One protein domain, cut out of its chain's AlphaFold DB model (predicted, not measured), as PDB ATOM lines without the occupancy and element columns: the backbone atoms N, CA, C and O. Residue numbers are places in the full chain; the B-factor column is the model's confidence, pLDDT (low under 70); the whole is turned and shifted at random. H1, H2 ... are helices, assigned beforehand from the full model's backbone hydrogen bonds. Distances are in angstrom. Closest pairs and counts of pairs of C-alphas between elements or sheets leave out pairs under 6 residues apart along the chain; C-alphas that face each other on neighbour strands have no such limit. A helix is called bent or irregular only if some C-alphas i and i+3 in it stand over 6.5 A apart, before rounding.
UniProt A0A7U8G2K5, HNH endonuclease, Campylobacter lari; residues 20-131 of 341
ATOM      1  N   LYS A  20     162.961 154.499 221.791       88.81
ATOM      2  CA  LYS A  20     163.454 153.863 220.572       88.81
ATOM      3  C   LYS A  20     164.930 153.482 220.696       88.81
ATOM      4  O   LYS A  20     165.247 152.324 220.482       88.81
ATOM      5  N   GLU A  21     165.802 154.402 221.108       85.75
ATOM      6  CA  GLU A  21     167.234 154.112 221.293       85.75
ATOM      7  C   GLU A  21     167.475 153.018 222.339       85.75
ATOM      8  O   GLU A  21     168.333 152.160 222.149       85.75
ATOM      9  N   ILE A  22     166.692 153.008 223.424       86.94
ATOM     10  CA  ILE A  22     166.765 151.949 224.438       86.94
ATOM     11  C   ILE A  22     166.346 150.600 223.839       86.94
ATOM     12  O   ILE A  22     167.038 149.605 224.040       86.94
ATOM     13  N   ASN A  23     165.241 150.556 223.089       89.06
ATOM     14  CA  ASN A  23     164.779 149.336 222.426       89.06
ATOM     15  C   ASN A  23     165.786 148.840 221.379       89.06
ATOM     16  O   ASN A  23     166.111 147.656 221.374       89.06
ATOM     17  N   ASP A  24     166.321 149.731 220.545       86.94
ATOM     18  CA  ASP A  24     167.328 149.409 219.529       86.94
ATOM     19  C   ASP A  24     168.616 148.872 220.189       86.94
ATOM     20  O   ASP A  24     169.212 147.893 219.729       86.94
ATOM     21  N   TYR A  25     169.012 149.438 221.335       86.06
ATOM     22  CA  TYR A  25     170.129 148.932 222.131       86.06
ATOM     23  C   TYR A  25     169.850 147.541 222.722       86.06
ATOM     24  O   TYR A  25     170.691 146.652 222.609       86.06
ATOM     25  N   ILE A  26     168.671 147.314 223.309       88.75
ATOM     26  CA  ILE A  26     168.294 146.002 223.866       88.75
ATOM     27  C   ILE A  26     168.265 144.932 222.767       88.75
ATOM     28  O   ILE A  26     168.771 143.829 222.973       88.75
ATOM     29  N   LEU A  27     167.711 145.255 221.595       85.81
ATOM     30  CA  LEU A  27     167.679 144.343 220.454       85.81
ATOM     31  C   LEU A  27     169.089 144.025 219.946       85.81
ATOM     32  O   LEU A  27     169.409 142.853 219.755       85.81
ATOM     33  N   SER A  28     169.957 145.031 219.794       85.31
ATOM     34  CA  SER A  28     171.343 144.795 219.359       85.31
ATOM     35  C   SER A  28     172.145 143.961 220.369       85.31
ATOM     36  O   SER A  28     172.917 143.084 219.969       85.31
ATOM     37  N   LEU A  29     171.919 144.161 221.674       87.06
ATOM     38  CA  LEU A  29     172.490 143.329 222.736       87.06
ATOM     39  C   LEU A  29     171.995 141.881 222.648       87.06
ATOM     40  O   LEU A  29     172.809 140.962 222.735       87.06
ATOM     41  N   SER A  30     170.691 141.672 222.440       86.25
ATOM     42  CA  SER A  30     170.108 140.334 222.288       86.25
ATOM     43  C   SER A  30     170.758 139.567 221.136       86.25
ATOM     44  O   SER A  30     171.155 138.420 221.326       86.25
ATOM     45  N   THR A  31     170.932 140.200 219.974       83.19
ATOM     46  CA  THR A  31     171.610 139.584 218.819       83.19
ATOM     47  C   THR A  31     173.089 139.306 219.100       83.19
ATOM     48  O   THR A  31     173.607 138.240 218.780       83.19
ATOM     49  N   SER A  32     173.787 140.236 219.758       88.38
ATOM     50  CA  SER A  32     175.217 140.086 220.059       88.38
ATOM     51  C   SER A  32     175.501 138.932 221.029       88.38
ATOM     52  O   SER A  32     176.539 138.281 220.928       88.38
ATOM     53  N   ILE A  33     174.595 138.650 221.972       91.44
ATOM     54  CA  ILE A  33     174.766 137.548 222.935       91.44
ATOM     55  C   ILE A  33     174.855 136.193 222.224       91.44
ATOM     56  O   ILE A  33     175.665 135.356 222.620       91.44
ATOM     57  N   GLU A  34     174.066 135.982 221.170       91.19
ATOM     58  CA  GLU A  34     174.088 134.741 220.393       91.19
ATOM     59  C   GLU A  34     175.443 134.543 219.699       91.19
ATOM     60  O   GLU A  34     176.082 133.502 219.858       91.19
ATOM     61  N   HIS A  35     175.946 135.567 219.006       91.06
ATOM     62  CA  HIS A  35     177.254 135.491 218.351       91.06
ATOM     63  C   HIS A  35     178.394 135.325 219.353       91.06
ATOM     64  O   HIS A  35     179.290 134.512 219.130       91.06
ATOM     65  N   TRP A  36     178.335 136.024 220.492       94.38
ATOM     66  CA  TRP A  36     179.296 135.828 221.573       94.38
ATOM     67  C   TRP A  36     179.275 134.377 222.061       94.38
ATOM     68  O   TRP A  36     180.326 133.759 222.199       94.38
ATOM     69  N   TYR A  37     178.087 133.800 222.265       95.06
ATOM     70  CA  TYR A  37     177.948 132.400 222.655       95.06
ATOM     71  C   TYR A  37     178.582 131.450 221.633       95.06
ATOM     72  O   TYR A  37     179.321 130.549 222.035       95.06
ATOM     73  N   TYR A  38     178.351 131.673 220.336       94.25
ATOM     74  CA  TYR A  38     178.915 130.851 219.263       94.25
ATOM     75  C   TYR A  38     180.432 130.948 219.138       94.25
ATOM     76  O   TYR A  38     181.047 129.940 218.800       94.25
ATOM     77  N   LEU A  39     181.057 132.086 219.464       94.56
ATOM     78  CA  LEU A  39     182.520 132.151 219.541       94.56
ATOM     79  C   LEU A  39     183.038 131.113 220.548       94.56
ATOM     80  O   LEU A  39     183.858 130.273 220.208       94.56
ATOM     81  N   PHE A  40     182.495 131.075 221.764       94.31
ATOM     82  CA  PHE A  40     182.985 130.152 222.797       94.31
ATOM     83  C   PHE A  40     182.413 128.728 222.704       94.31
ATOM     84  O   PHE A  40     182.911 127.829 223.387       94.31
ATOM     85  N   ASN A  41     181.383 128.511 221.880       94.94
ATOM     86  CA  ASN A  41     180.697 127.229 221.695       94.94
ATOM     87  C   ASN A  41     180.430 126.953 220.199       94.94
ATOM     88  O   ASN A  41     179.268 126.795 219.809       94.94
ATOM     89  N   PRO A  42     181.477 126.881 219.354       94.44
ATOM     90  CA  PRO A  42     181.320 126.811 217.901       94.44
ATOM     91  C   PRO A  42     180.501 125.601 217.439       94.44
ATOM     92  O   PRO A  42     179.698 125.725 216.519       94.44
ATOM     93  N   GLU A  43     180.608 124.461 218.122       93.06
ATOM     94  CA  GLU A  43     179.831 123.244 217.831       93.06
ATOM     95  C   GLU A  43     178.310 123.455 217.822       93.06
ATOM     96  O   GLU A  43     177.595 122.789 217.078       93.06
ATOM     97  N   GLN A  44     177.810 124.400 218.624       94.62
ATOM     98  CA  GLN A  44     176.379 124.702 218.737       94.62
ATOM     99  C   GLN A  44     175.908 125.777 217.751       94.62
ATOM    100  O   GLN A  44     174.733 126.130 217.741       94.62
ATOM    101  N   SER A  45     176.820 126.319 216.943       92.50
ATOM    102  CA  SER A  45     176.500 127.309 215.921       92.50
ATOM    103  C   SER A  45     176.006 126.657 214.628       92.50
ATOM    104  O   SER A  45     176.297 125.495 214.330       92.50
ATOM    105  N   ASN A  46     175.338 127.457 213.798       90.75
ATOM    106  CA  ASN A  46     174.956 127.078 212.435       90.75
ATOM    107  C   ASN A  46     176.074 127.344 211.404       90.75
ATOM    108  O   ASN A  46     175.804 127.416 210.206       90.75
ATOM    109  N   TYR A  47     177.318 127.546 211.851       92.56
ATOM    110  CA  TYR A  47     178.460 127.786 210.967       92.56
ATOM    111  C   TYR A  47     178.902 126.506 210.247       92.56
ATOM    112  O   TYR A  47     178.530 125.395 210.627       92.56
ATOM    113  N   THR A  48     179.710 126.652 209.197       94.44
ATOM    114  CA  THR A  48     180.322 125.495 208.535       94.44
ATOM    115  C   THR A  48     181.315 124.802 209.466       94.44
ATOM    116  O   THR A  48     181.912 125.435 210.336       94.44
ATOM    117  N   GLU A  49     181.549 123.509 209.250       93.94
ATOM    118  CA  GLU A  49     182.502 122.727 210.051       93.94
ATOM    119  C   GLU A  49     183.928 123.308 210.024       93.94
ATOM    120  O   GLU A  49     184.639 123.261 211.028       93.94
ATOM    121  N   GLU A  50     184.341 123.931 208.914       95.50
ATOM    122  CA  GLU A  50     185.638 124.615 208.833       95.50
ATOM    123  C   GLU A  50     185.686 125.853 209.740       95.50
ATOM    124  O   GLU A  50     186.628 126.007 210.520       95.50
ATOM    125  N   VAL A  51     184.650 126.701 209.711       96.06
ATOM    126  CA  VAL A  51     184.558 127.877 210.592       96.06
ATOM    127  C   VAL A  51     184.512 127.446 212.056       96.06
ATOM    128  O   VAL A  51     185.220 128.026 212.878       96.06
ATOM    129  N   LYS A  52     183.742 126.400 212.386       96.38
ATOM    130  CA  LYS A  52     183.689 125.844 213.745       96.38
ATOM    131  C   LYS A  52     185.059 125.371 214.216       96.38
ATOM    132  O   LYS A  52     185.489 125.744 215.304       96.38
ATOM    133  N   THR A  53     185.770 124.626 213.368       95.25
ATOM    134  CA  THR A  53     187.122 124.132 213.658       95.25
ATOM    135  C   THR A  53     188.090 125.287 213.927       95.25
ATOM    136  O   THR A  53     188.844 125.252 214.899       95.25
ATOM    137  N   LEU A  54     188.067 126.332 213.095       97.56
ATOM    138  CA  LEU A  54     188.940 127.499 213.251       97.56
ATOM    139  C   LEU A  54     188.582 128.335 214.488       97.56
ATOM    140  O   LEU A  54     189.477 128.786 215.202       97.56
ATOM    141  N   LEU A  55     187.293 128.510 214.783       97.38
ATOM    142  CA  LEU A  55     186.848 129.151 216.017       97.38
ATOM    143  C   LEU A  55     187.279 128.354 217.246       97.38
ATOM    144  O   LEU A  55     187.746 128.964 218.204       97.38
ATOM    145  N   ASP A  56     187.195 127.022 217.213       95.44
ATOM    146  CA  ASP A  56     187.670 126.191 218.319       95.44
ATOM    147  C   ASP A  56     189.177 126.384 218.541       95.44
ATOM    148  O   ASP A  56     189.594 126.594 219.678       95.44
ATOM    149  N   LYS A  57     189.996 126.464 217.478       96.31
ATOM    150  CA  LYS A  57     191.424 126.828 217.603       96.31
ATOM    151  C   LYS A  57     191.627 128.178 218.298       96.31
ATOM    152  O   LYS A  57     192.426 128.282 219.229       96.31
ATOM    153  N   LEU A  58     190.874 129.207 217.903       97.06
ATOM    154  CA  LEU A  58     190.962 130.525 218.539       97.06
ATOM    155  C   LEU A  58     190.494 130.522 219.996       97.06
ATOM    156  O   LEU A  58     191.074 131.235 220.817       97.06
ATOM    157  N   ASN A  59     189.497 129.705 220.336       94.56
ATOM    158  CA  ASN A  59     189.032 129.518 221.708       94.56
ATOM    159  C   ASN A  59     190.150 128.939 222.590       94.56
ATOM    160  O   ASN A  59     190.382 129.420 223.698       94.56
ATOM    161  N   ARG A  60     190.927 127.977 222.065       93.50
ATOM    162  CA  ARG A  60     192.109 127.409 222.745       93.50
ATOM    163  C   ARG A  60     193.209 128.449 222.981       93.50
ATOM    164  O   ARG A  60     193.858 128.417 224.024       93.50
ATOM    165  N   LEU A  61     193.402 129.372 222.035       94.06
ATOM    166  CA  LEU A  61     194.382 130.467 222.119       94.06
ATOM    167  C   LEU A  61     193.879 131.702 222.898       94.06
ATOM    168  O   LEU A  61     194.675 132.562 223.296       94.06
ATOM    169  N   GLY A  62     192.568 131.790 223.133       93.31
ATOM    170  CA  GLY A  62     191.913 132.789 223.970       93.31
ATOM    171  C   GLY A  62     191.481 134.084 223.276       93.31
ATOM    172  O   GLY A  62     191.332 135.073 223.988       93.31
ATOM    173  N   TYR A  63     191.294 134.103 221.946       92.81
ATOM    174  CA  TYR A  63     190.864 135.230 221.073       92.81
ATOM    175  C   TYR A  63     191.644 136.563 221.143       92.81
ATOM    176  O   TYR A  63     191.743 137.265 220.138       92.81
ATOM    177  N   ARG A  64     192.207 136.937 222.296       93.44
ATOM    178  CA  ARG A  64     192.930 138.186 222.571       93.44
ATOM    179  C   ARG A  64     192.115 139.408 222.124       93.44
ATOM    180  O   ARG A  64     190.900 139.446 222.309       93.44
ATOM    181  N   SER A  65     192.765 140.412 221.548       93.38
ATOM    182  CA  SER A  65     192.125 141.637 221.061       93.38
ATOM    183  C   SER A  65     191.268 141.457 219.804       93.38
ATOM    184  O   SER A  65     190.658 142.422 219.345       93.38
ATOM    185  N   PHE A  66     191.141 140.238 219.269       97.50
ATOM    186  CA  PHE A  66     190.301 139.970 218.101       97.50
ATOM    187  C   PHE A  66     188.842 139.665 218.440       97.50
ATOM    188  O   PHE A  66     188.010 139.709 217.537       97.50
ATOM    189  N   ALA A  67     188.489 139.399 219.704       95.81
ATOM    190  CA  ALA A  67     187.095 139.113 220.062       95.81
ATOM    191  C   ALA A  67     186.120 140.233 219.624       95.81
ATOM    192  O   ALA A  67     185.113 139.907 218.996       95.81
ATOM    193  N   PRO A  68     186.411 141.539 219.827       95.19
ATOM    194  CA  PRO A  68     185.554 142.613 219.317       95.19
ATOM    195  C   PRO A  68     185.442 142.641 217.789       95.19
ATOM    196  O   PRO A  68     184.372 142.929 217.258       95.19
ATOM    197  N   LEU A  69     186.523 142.318 217.074       95.62
ATOM    198  CA  LEU A  69     186.514 142.248 215.613       95.62
ATOM    199  C   LEU A  69     185.625 141.108 215.118       95.62
ATOM    200  O   LEU A  69     184.791 141.324 214.246       95.62
ATOM    201  N   LEU A  70     185.765 139.914 215.692       95.62
ATOM    202  CA  LEU A  70     184.920 138.775 215.335       95.62
ATOM    203  C   LEU A  70     183.453 139.058 215.659       95.62
ATOM    204  O   LEU A  70     182.585 138.785 214.836       95.62
ATOM    205  N   MET A  71     183.178 139.690 216.801       93.62
ATOM    206  CA  MET A  71     181.835 140.157 217.143       93.62
ATOM    207  C   MET A  71     181.268 141.108 216.089       93.62
ATOM    208  O   MET A  71     180.136 140.912 215.648       93.62
ATOM    209  N   ALA A  72     182.048 142.094 215.643       91.94
ATOM    210  CA  ALA A  72     181.639 143.003 214.578       91.94
ATOM    211  C   ALA A  72     181.366 142.262 213.260       91.94
ATOM    212  O   ALA A  72     180.374 142.545 212.592       91.94
ATOM    213  N   VAL A  73     182.219 141.300 212.900       92.19
ATOM    214  CA  VAL A  73     182.102 140.531 211.657       92.19
ATOM    215  C   VAL A  73     180.860 139.636 211.655       92.19
ATOM    216  O   VAL A  73     180.074 139.697 210.712       92.19
ATOM    217  N   PHE A  74     180.642 138.857 212.717       91.00
ATOM    218  CA  PHE A  74     179.513 137.927 212.796       91.00
ATOM    219  C   PHE A  74     178.171 138.617 213.058       91.00
ATOM    220  O   PHE A  74     177.158 138.141 212.561       91.00
ATOM    221  N   SER A  75     178.153 139.738 213.790       87.62
ATOM    222  CA  SER A  75     176.896 140.417 214.156       87.62
ATOM    223  C   SER A  75     176.377 141.378 213.088       87.62
ATOM    224  O   SER A  75     175.228 141.806 213.162       87.62
ATOM    225  N   LYS A  76     177.212 141.784 212.123       80.25
ATOM    226  CA  LYS A  76     176.827 142.787 211.117       80.25
ATOM    227  C   LYS A  76     175.919 142.217 210.029       80.25
ATOM    228  O   LYS A  76     175.011 142.912 209.583       80.25
ATOM    229  N   ASN A  77     176.160 140.982 209.587       67.25
ATOM    230  CA  ASN A  77     175.433 140.378 208.474       67.25
ATOM    231  C   ASN A  77     174.942 138.974 208.841       67.25
ATOM    232  O   ASN A  77     175.735 138.122 209.226       67.25
ATOM    233  N   ASN A  78     173.660 138.695 208.580       62.88
ATOM    234  CA  ASN A  78     173.096 137.341 208.692       62.88
ATOM    235  C   ASN A  78     173.676 136.361 207.651       62.88
ATOM    236  O   ASN A  78     173.438 135.158 207.730       62.88
ATOM    237  N   THR A  79     174.420 136.869 206.664       65.06
ATOM    238  CA  THR A  79     175.114 136.092 205.635       65.06
ATOM    239  C   THR A  79     176.525 136.641 205.450       65.06
ATOM    240  O   THR A  79     176.698 137.781 205.013       65.06
ATOM    241  N   PHE A  80     177.535 135.835 205.759       77.75
ATOM    242  CA  PHE A  80     178.947 136.131 205.517       77.75
ATOM    243  C   PHE A  80     179.528 135.109 204.535       77.75
ATOM    244  O   PHE A  80     179.056 133.975 204.446       77.75
ATOM    245  N   ASN A  81     180.541 135.520 203.772       88.75
ATOM    246  CA  ASN A  81     181.272 134.611 202.899       88.75
ATOM    247  C   ASN A  81     182.159 133.705 203.765       88.75
ATOM    248  O   ASN A  81     183.098 134.189 204.395       88.75
ATOM    249  N   ASN A  82     181.853 132.406 203.797       91.44
ATOM    250  CA  ASN A  82     182.583 131.440 204.619       91.44
ATOM    251  C   ASN A  82     184.081 131.405 204.293       91.44
ATOM    252  O   ASN A  82     184.874 131.301 205.221       91.44
ATOM    253  N   ASP A  83     184.472 131.563 203.026       94.00
ATOM    254  CA  ASP A  83     185.882 131.528 202.627       94.00
ATOM    255  C   ASP A  83     186.646 132.724 203.215       94.00
ATOM    256  O   ASP A  83     187.700 132.555 203.825       94.00
ATOM    257  N   GLU A  84     186.070 133.931 203.139       94.25
ATOM    258  CA  GLU A  84     186.686 135.138 203.712       94.25
ATOM    259  C   GLU A  84     186.780 135.060 205.244       94.25
ATOM    260  O   GLU A  84     187.769 135.502 205.832       94.25
ATOM    261  N   ILE A  85     185.777 134.471 205.901       95.12
ATOM    262  CA  ILE A  85     185.810 134.223 207.348       95.12
ATOM    263  C   ILE A  85     186.896 133.207 207.696       95.12
ATOM    264  O   ILE A  85     187.663 133.439 208.628       95.12
ATOM    265  N   CYS A  86     186.992 132.105 206.953       97.31
ATOM    266  CA  CYS A  86     188.039 131.110 207.150       97.31
ATOM    267  C   CYS A  86     189.433 131.736 207.006       97.31
ATOM    268  O   CYS A  86     190.292 131.502 207.858       97.31
ATOM    269  N   ASP A  87     189.648 132.571 205.990       97.19
ATOM    270  CA  ASP A  87     190.915 133.279 205.786       97.19
ATOM    271  C   ASP A  87     191.232 134.233 206.944       97.19
ATOM    272  O   ASP A  87     192.357 134.241 207.454       97.19
ATOM    273  N   LEU A  88     190.235 134.984 207.425       97.81
ATOM    274  CA  LEU A  88     190.394 135.867 208.579       97.81
ATOM    275  C   LEU A  88     190.751 135.084 209.845       97.81
ATOM    276  O   LEU A  88     191.692 135.449 210.547       97.81
ATOM    277  N   LEU A  89     190.032 133.999 210.140       98.25
ATOM    278  CA  LEU A  89     190.268 133.183 211.333       98.25
ATOM    279  C   LEU A  89     191.648 132.512 211.299       98.25
ATOM    280  O   LEU A  89     192.349 132.535 212.310       98.25
ATOM    281  N   LYS A  90     192.073 131.982 210.140       97.75
ATOM    282  CA  LYS A  90     193.435 131.449 209.931       97.75
ATOM    283  C   LYS A  90     194.493 132.528 210.164       97.75
ATOM    284  O   LYS A  90     195.517 132.265 210.787       97.75
ATOM    285  N   MET A  91     194.245 133.749 209.693       97.50
ATOM    286  CA  MET A  91     195.168 134.868 209.873       97.50
ATOM    287  C   MET A  91     195.269 135.310 211.342       97.50
ATOM    288  O   MET A  91     196.364 135.565 211.844       97.50
ATOM    289  N   ILE A  92     194.140 135.357 212.052       98.38
ATOM    290  CA  ILE A  92     194.087 135.667 213.487       98.38
ATOM    291  C   ILE A  92     194.807 134.590 214.305       98.38
ATOM    292  O   ILE A  92     195.567 134.919 215.213       98.38
ATOM    293  N   GLU A  93     194.600 133.314 213.980       98.06
ATOM    294  CA  GLU A  93     195.262 132.184 214.639       98.06
ATOM    295  C   GLU A  93     196.787 132.304 214.519       98.06
ATOM    296  O   GLU A  93     197.481 132.333 215.542       98.06
ATOM    297  N   LYS A  94     197.286 132.515 213.290       97.12
ATOM    298  CA  LYS A  94     198.709 132.753 213.020       97.12
ATOM    299  C   LYS A  94     199.234 133.948 213.794       97.12
ATOM    300  O   LYS A  94     200.286 133.845 214.419       97.12
ATOM    301  N   PHE A  95     198.513 135.071 213.789       97.88
ATOM    302  CA  PHE A  95     198.912 136.246 214.557       97.88
ATOM    303  C   PHE A  95     199.061 135.909 216.037       97.88
ATOM    304  O   PHE A  95     200.118 136.154 216.612       97.88
ATOM    305  N   ILE A  96     198.034 135.330 216.664       98.00
ATOM    306  CA  ILE A  96     198.053 135.078 218.107       98.00
ATOM    307  C   ILE A  96     199.212 134.141 218.464       98.00
ATOM    308  O   ILE A  96     199.981 134.439 219.381       98.00
ATOM    309  N   PHE A  97     199.381 133.045 217.726       97.88
ATOM    310  CA  PHE A  97     200.431 132.079 218.020       97.88
ATOM    311  C   PHE A  97     201.835 132.636 217.726       97.88
ATOM    312  O   PHE A  97     202.710 132.615 218.595       97.88
ATOM    313  N   LEU A  98     202.068 133.217 216.547       97.19
ATOM    314  CA  LEU A  98     203.403 133.678 216.161       97.19
ATOM    315  C   LEU A  98     203.848 134.938 216.912       97.19
ATOM    316  O   LEU A  98     205.017 135.051 217.285       97.19
ATOM    317  N   ILE A  99     202.950 135.884 217.184       97.19
ATOM    318  CA  ILE A  99     203.309 137.137 217.866       97.19
ATOM    319  C   ILE A  99     203.535 136.908 219.362       97.19
ATOM    320  O   ILE A  99     204.514 137.419 219.921       97.19
ATOM    321  N   PHE A 100     202.674 136.127 220.017       96.75
ATOM    322  CA  PHE A 100     202.732 135.963 221.470       96.75
ATOM    323  C   PHE A 100     203.498 134.713 221.911       96.75
ATOM    324  O   PHE A 100     204.268 134.790 222.873       96.75
ATOM    325  N   GLU A 101     203.356 133.578 221.220       95.50
ATOM    326  CA  GLU A 101     203.990 132.325 221.650       95.50
ATOM    327  C   GLU A 101     205.390 132.103 221.084       95.50
ATOM    328  O   GLU A 101     206.218 131.531 221.802       95.50
ATOM    329  N   ILE A 102     205.673 132.601 219.878       94.94
ATOM    330  CA  ILE A 102     207.001 132.532 219.248       94.94
ATOM    331  C   ILE A 102     207.787 133.818 219.514       94.94
ATOM    332  O   ILE A 102     208.789 133.802 220.222       94.94
ATOM    333  N   SER A 103     207.281 134.960 219.052       94.88
ATOM    334  CA  SER A 103     208.020 136.236 219.064       94.88
ATOM    335  C   SER A 103     208.030 136.945 220.423       94.88
ATOM    336  O   SER A 103     208.685 137.977 220.587       94.88
ATOM    337  N   LYS A 104     207.274 136.414 221.395       94.94
ATOM    338  CA  LYS A 104     207.165 136.909 222.778       94.94
ATOM    339  C   LYS A 104     206.907 138.417 222.877       94.94
ATOM    340  O   LYS A 104     207.437 139.098 223.760       94.94
ATOM    341  N   ARG A 105     206.089 138.961 221.970       96.06
ATOM    342  CA  ARG A 105     205.666 140.367 222.025       96.06
ATOM    343  C   ARG A 105     204.715 140.599 223.204       96.06
ATOM    344  O   ARG A 105     204.196 139.664 223.814       96.06
ATOM    345  N   ARG A 106     204.509 141.871 223.553       95.19
ATOM    346  CA  ARG A 106     203.624 142.265 224.661       95.19
ATOM    347  C   ARG A 106     202.187 141.863 224.343       95.19
ATOM    348  O   ARG A 106     201.766 141.973 223.204       95.19
ATOM    349  N   SER A 107     201.415 141.480 225.356       92.31
ATOM    350  CA  SER A 107     200.044 140.977 225.179       92.31
ATOM    351  C   SER A 107     199.062 141.967 224.544       92.31
ATOM    352  O   SER A 107     197.978 141.549 224.163       92.31
ATOM    353  N   ASN A 108     199.418 143.253 224.476       93.25
ATOM    354  CA  ASN A 108     198.612 144.320 223.884       93.25
ATOM    355  C   ASN A 108     199.075 144.744 222.476       93.25
ATOM    356  O   ASN A 108     198.653 145.785 221.968       93.25
ATOM    357  N   THR A 109     200.010 144.009 221.861       95.75
ATOM    358  CA  THR A 109     200.485 144.294 220.502       95.75
ATOM    359  C   THR A 109     199.324 144.206 219.508       95.75
ATOM    360  O   THR A 109     198.741 143.144 219.325       95.75
ATOM    361  N   GLY A 110     199.017 145.327 218.846       94.88
ATOM    362  CA  GLY A 110     197.976 145.425 217.816       94.88
ATOM    363  C   GLY A 110     196.573 145.787 218.320       94.88
ATOM    364  O   GLY A 110     195.729 146.143 217.501       94.88
ATOM    365  N   ASP A 111     196.331 145.797 219.636       95.44
ATOM    366  CA  ASP A 111     194.995 145.967 220.233       95.44
ATOM    367  C   ASP A 111     194.220 147.163 219.674       95.44
ATOM    368  O   ASP A 111     193.120 147.003 219.145       95.44
ATOM    369  N   SER A 112     194.809 148.363 219.734       96.12
ATOM    370  CA  SER A 112     194.163 149.586 219.245       96.12
ATOM    371  C   SER A 112     193.773 149.484 217.769       96.12
ATOM    372  O   SER A 112     192.713 149.965 217.375       96.12
ATOM    373  N   THR A 113     194.605 148.841 216.947       95.56
ATOM    374  CA  THR A 113     194.340 148.652 215.518       95.56
ATOM    375  C   THR A 113     193.186 147.682 215.295       95.56
ATOM    376  O   THR A 113     192.290 147.986 214.511       95.56
ATOM    377  N   PHE A 114     193.141 146.560 216.013       96.50
ATOM    378  CA  PHE A 114     192.066 145.576 215.855       96.50
ATOM    379  C   PHE A 114     190.725 146.082 216.394       96.50
ATOM    380  O   PHE A 114     189.688 145.837 215.776       96.50
ATOM    381  N   TYR A 115     190.732 146.870 217.472       95.81
ATOM    382  CA  TYR A 115     189.533 147.571 217.939       95.81
ATOM    383  C   TYR A 115     189.057 148.616 216.925       95.81
ATOM    384  O   TYR A 115     187.857 148.728 216.671       95.81
ATOM    385  N   ASN A 116     189.982 149.330 216.279       94.38
ATOM    386  CA  ASN A 116     189.639 150.245 215.194       94.38
ATOM    387  C   ASN A 116     189.050 149.507 213.983       94.38
ATOM    388  O   ASN A 116     188.060 149.984 213.430       94.38
ATOM    389  N   TYR A 117     189.587 148.345 213.596       94.81
ATOM    390  CA  TYR A 117     189.001 147.512 212.538       94.81
ATOM    391  C   TYR A 117     187.595 147.033 212.893       94.81
ATOM    392  O   TYR A 117     186.703 147.138 212.057       94.81
ATOM    393  N   ALA A 118     187.368 146.591 214.134       93.69
ATOM    394  CA  ALA A 118     186.041 146.210 214.609       93.69
ATOM    395  C   ALA A 118     185.040 147.367 214.461       93.69
ATOM    396  O   ALA A 118     183.965 147.200 213.886       93.69
ATOM    397  N   ASN A 119     185.429 148.561 214.918       91.94
ATOM    398  CA  ASN A 119     184.598 149.759 214.847       91.94
ATOM    399  C   ASN A 119     184.305 150.184 213.398       91.94
ATOM    400  O   ASN A 119     183.154 150.447 213.053       91.94
ATOM    401  N   GLN A 120     185.332 150.233 212.541       91.25
ATOM    402  CA  GLN A 120     185.179 150.599 211.130       91.25
ATOM    403  C   GLN A 120     184.311 149.593 210.374       91.25
ATOM    404  O   GLN A 120     183.445 150.000 209.597       91.25
ATOM    405  N   TYR A 121     184.512 148.295 210.624       90.50
ATOM    406  CA  TYR A 121     183.714 147.248 210.006       90.50
ATOM    407  C   TYR A 121     182.259 147.347 210.457       90.50
ATOM    408  O   TYR A 121     181.374 147.326 209.613       90.50
ATOM    409  N   TYR A 122     181.982 147.499 211.755       87.62
ATOM    410  CA  TYR A 122     180.608 147.505 212.261       87.62
ATOM    411  C   TYR A 122     179.814 148.750 211.838       87.62
ATOM    412  O   TYR A 122     178.694 148.625 211.349       87.62
ATOM    413  N   HIS A 123     180.393 149.948 211.982       83.69
ATOM    414  CA  HIS A 123     179.654 151.203 211.811       83.69
ATOM    415  C   HIS A 123     179.620 151.750 210.380       83.69
ATOM    416  O   HIS A 123     178.890 152.703 210.137       83.69
ATOM    417  N   ASN A 124     180.370 151.183 209.426       67.94
ATOM    418  CA  ASN A 124     180.411 151.603 208.010       67.94
ATOM    419  C   ASN A 124     180.750 153.081 207.734       67.94
ATOM    420  O   ASN A 124     180.810 153.481 206.575       67.94
ATOM    421  N   ASP A 125     181.001 153.900 208.752       56.69
ATOM    422  CA  ASP A 125     180.645 155.311 208.621       56.69
ATOM    423  C   ASP A 125     181.677 156.175 207.880       56.69
ATOM    424  O   ASP A 125     181.421 157.353 207.656       56.69
ATOM    425  N   LYS A 126     182.845 155.640 207.472       52.28
ATOM    426  CA  LYS A 126     183.861 156.425 206.724       52.28
ATOM    427  C   LYS A 126     184.744 155.671 205.717       52.28
ATOM    428  O   LYS A 126     185.319 156.337 204.862       52.28
ATOM    429  N   SER A 127     184.893 154.343 205.786       61.28
ATOM    430  CA  SER A 127     185.904 153.622 204.976       61.28
ATOM    431  C   SER A 127     185.434 152.342 204.272       61.28
ATOM    432  O   SER A 127     186.186 151.832 203.451       61.28
ATOM    433  N   ASN A 128     184.224 151.832 204.554       74.25
ATOM    434  CA  ASN A 128     183.704 150.552 204.036       74.25
ATOM    435  C   ASN A 128     184.763 149.426 204.010       74.25
ATOM    436  O   ASN A 128     184.948 148.758 202.993       74.25
ATOM    437  N   ILE A 129     185.495 149.265 205.119       89.50
ATOM    438  CA  ILE A 129     186.584 148.290 205.218       89.50
ATOM    439  C   ILE A 129     186.042 146.862 205.049       89.50
ATOM    440  O   ILE A 129     185.077 146.463 205.706       89.50
ATOM    441  N   SER A 130     186.661 146.085 204.164       91.81
ATOM    442  CA  SER A 130     186.325 144.680 203.936       91.81
ATOM    443  C   SER A 130     187.173 143.744 204.804       91.81
ATOM    444  O   SER A 130     188.194 144.138 205.371       91.81
ATOM    445  N   ILE A 131     186.787 142.464 204.882       93.75
ATOM    446  CA  ILE A 131     187.615 141.433 205.536       93.75
ATOM    447  C   ILE A 131     188.993 141.335 204.863       93.75
ATOM    448  O   ILE A 131     190.002 141.176 205.548       93.75
TER     449      ILE A 131
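AT A GLANCE: This is residues 20 to 131 of the 341 residues of the protein "HNH endonuclease" of Campylobacter lari (UniProt A0A7U8G2K5). Four helices, H5, H3, H4 and H2, stand roughly side by side in a staggered layer with two closer pairs, H3 with H5 and H2 with H4, while the long H1 crosses one face of the layer from H3 to H2. H3 is in the middle of the domain, and residues 20 to 27 of H1 stick out from the body. The printed part has 112 residues with five named helices, H1 to H5 in chain order, and no named strand; its class is all helix. It is compact, with a radius of gyration of the C-alphas of 14.4 A, yet elongated, spanning 48 by 31 by 22 A along its three main axes.

IN THESE COORDINATES: The first element, H1, covers residues 20 to 40 and measures 30.8 A from first to last C-alpha, beginning at C-alpha 20 at (163.454, 153.863, 220.572). H2 follows in residues 49 to 61, 18.6 A long. H3 covers residues 64 to 76 and is 20.3 A long. H3 is only just irregular: C-alphas 65 and 68 are 6.9 A apart, and its line is a rough one. H4, residues 82 to 102, is 28.5 A long and ends at C-alpha 102 at (207.001, 132.532, 219.248). It is neither bent nor irregular, but only just: C-alphas 99 and 102 are 6.1 A apart. H5, residues 111 to 123, is 18.3 A long and ends at C-alpha 123 at (179.654, 151.203, 211.811). H1 and H4, with 21 residues each, are the longest helices by residues.

HOW THE PARTS SIT: H1 touches H3 with residues 31 to 36 alone, and H3 touches H1 with residues 71 to 75 alone. The closest C-alphas of the two, those of Ser 32 and Ser 75, are 6.1 A apart, and the helices run opposite ways at a steep tilt of 59 degrees. H1 also touches H2, with residues 39 to 40 alone, and H2 touches H1 with residues 55 to 59 alone. Their closest C-alphas, those of Phe 40 and Asn 59, are 6.2 A apart, and their lines are about perpendicular at 88 degrees. H2 and H3 meet only through their link. H2 touches H4, with the closest C-alphas, those of Val 51 and Cys 86, 5.9 A apart; the two run the same way at a shallow tilt of 21 degrees. H3 and H4 are close but not clearly touching, with the closest C-alphas, those of Phe 66 and Ile 92, 7.4 A apart, and they run opposite ways at a shallow tilt of 9 degrees. H3 touches H5, with 24 pairs of C-alphas within 8 A, the closest being those of Leu 69 and Ala 118 at 4.1 A. These two run the same way at a shallow tilt of 5 degrees. H5 is apart from H1, H2 and H4, and H1 is apart from H4. The packing of the helices is part aligned, part crossed. In H2 and H5 every O i to N i+4 pair is within hydrogen-bond range; the counts are 15 of 17 in H1, 7 of 9 in H3 and 16 of 17 in H4.

THE WHOLE: The two C-alphas farthest apart, those of Lys 20 and Ile 102, are 48.5 A apart. Residues 20 to 27, which belong to H1, stand free; the body without them spans 37 by 35 by 25 A. The printed part has no cut. The links from H2 to H3 and from H3 to H4 are tight, those from H1 to H2 and from H4 to H5 are short, and no link is long. The mean pLDDT of the printed part is 91.0, and it is under 70 in residues 77 to 79 and 124 to 127.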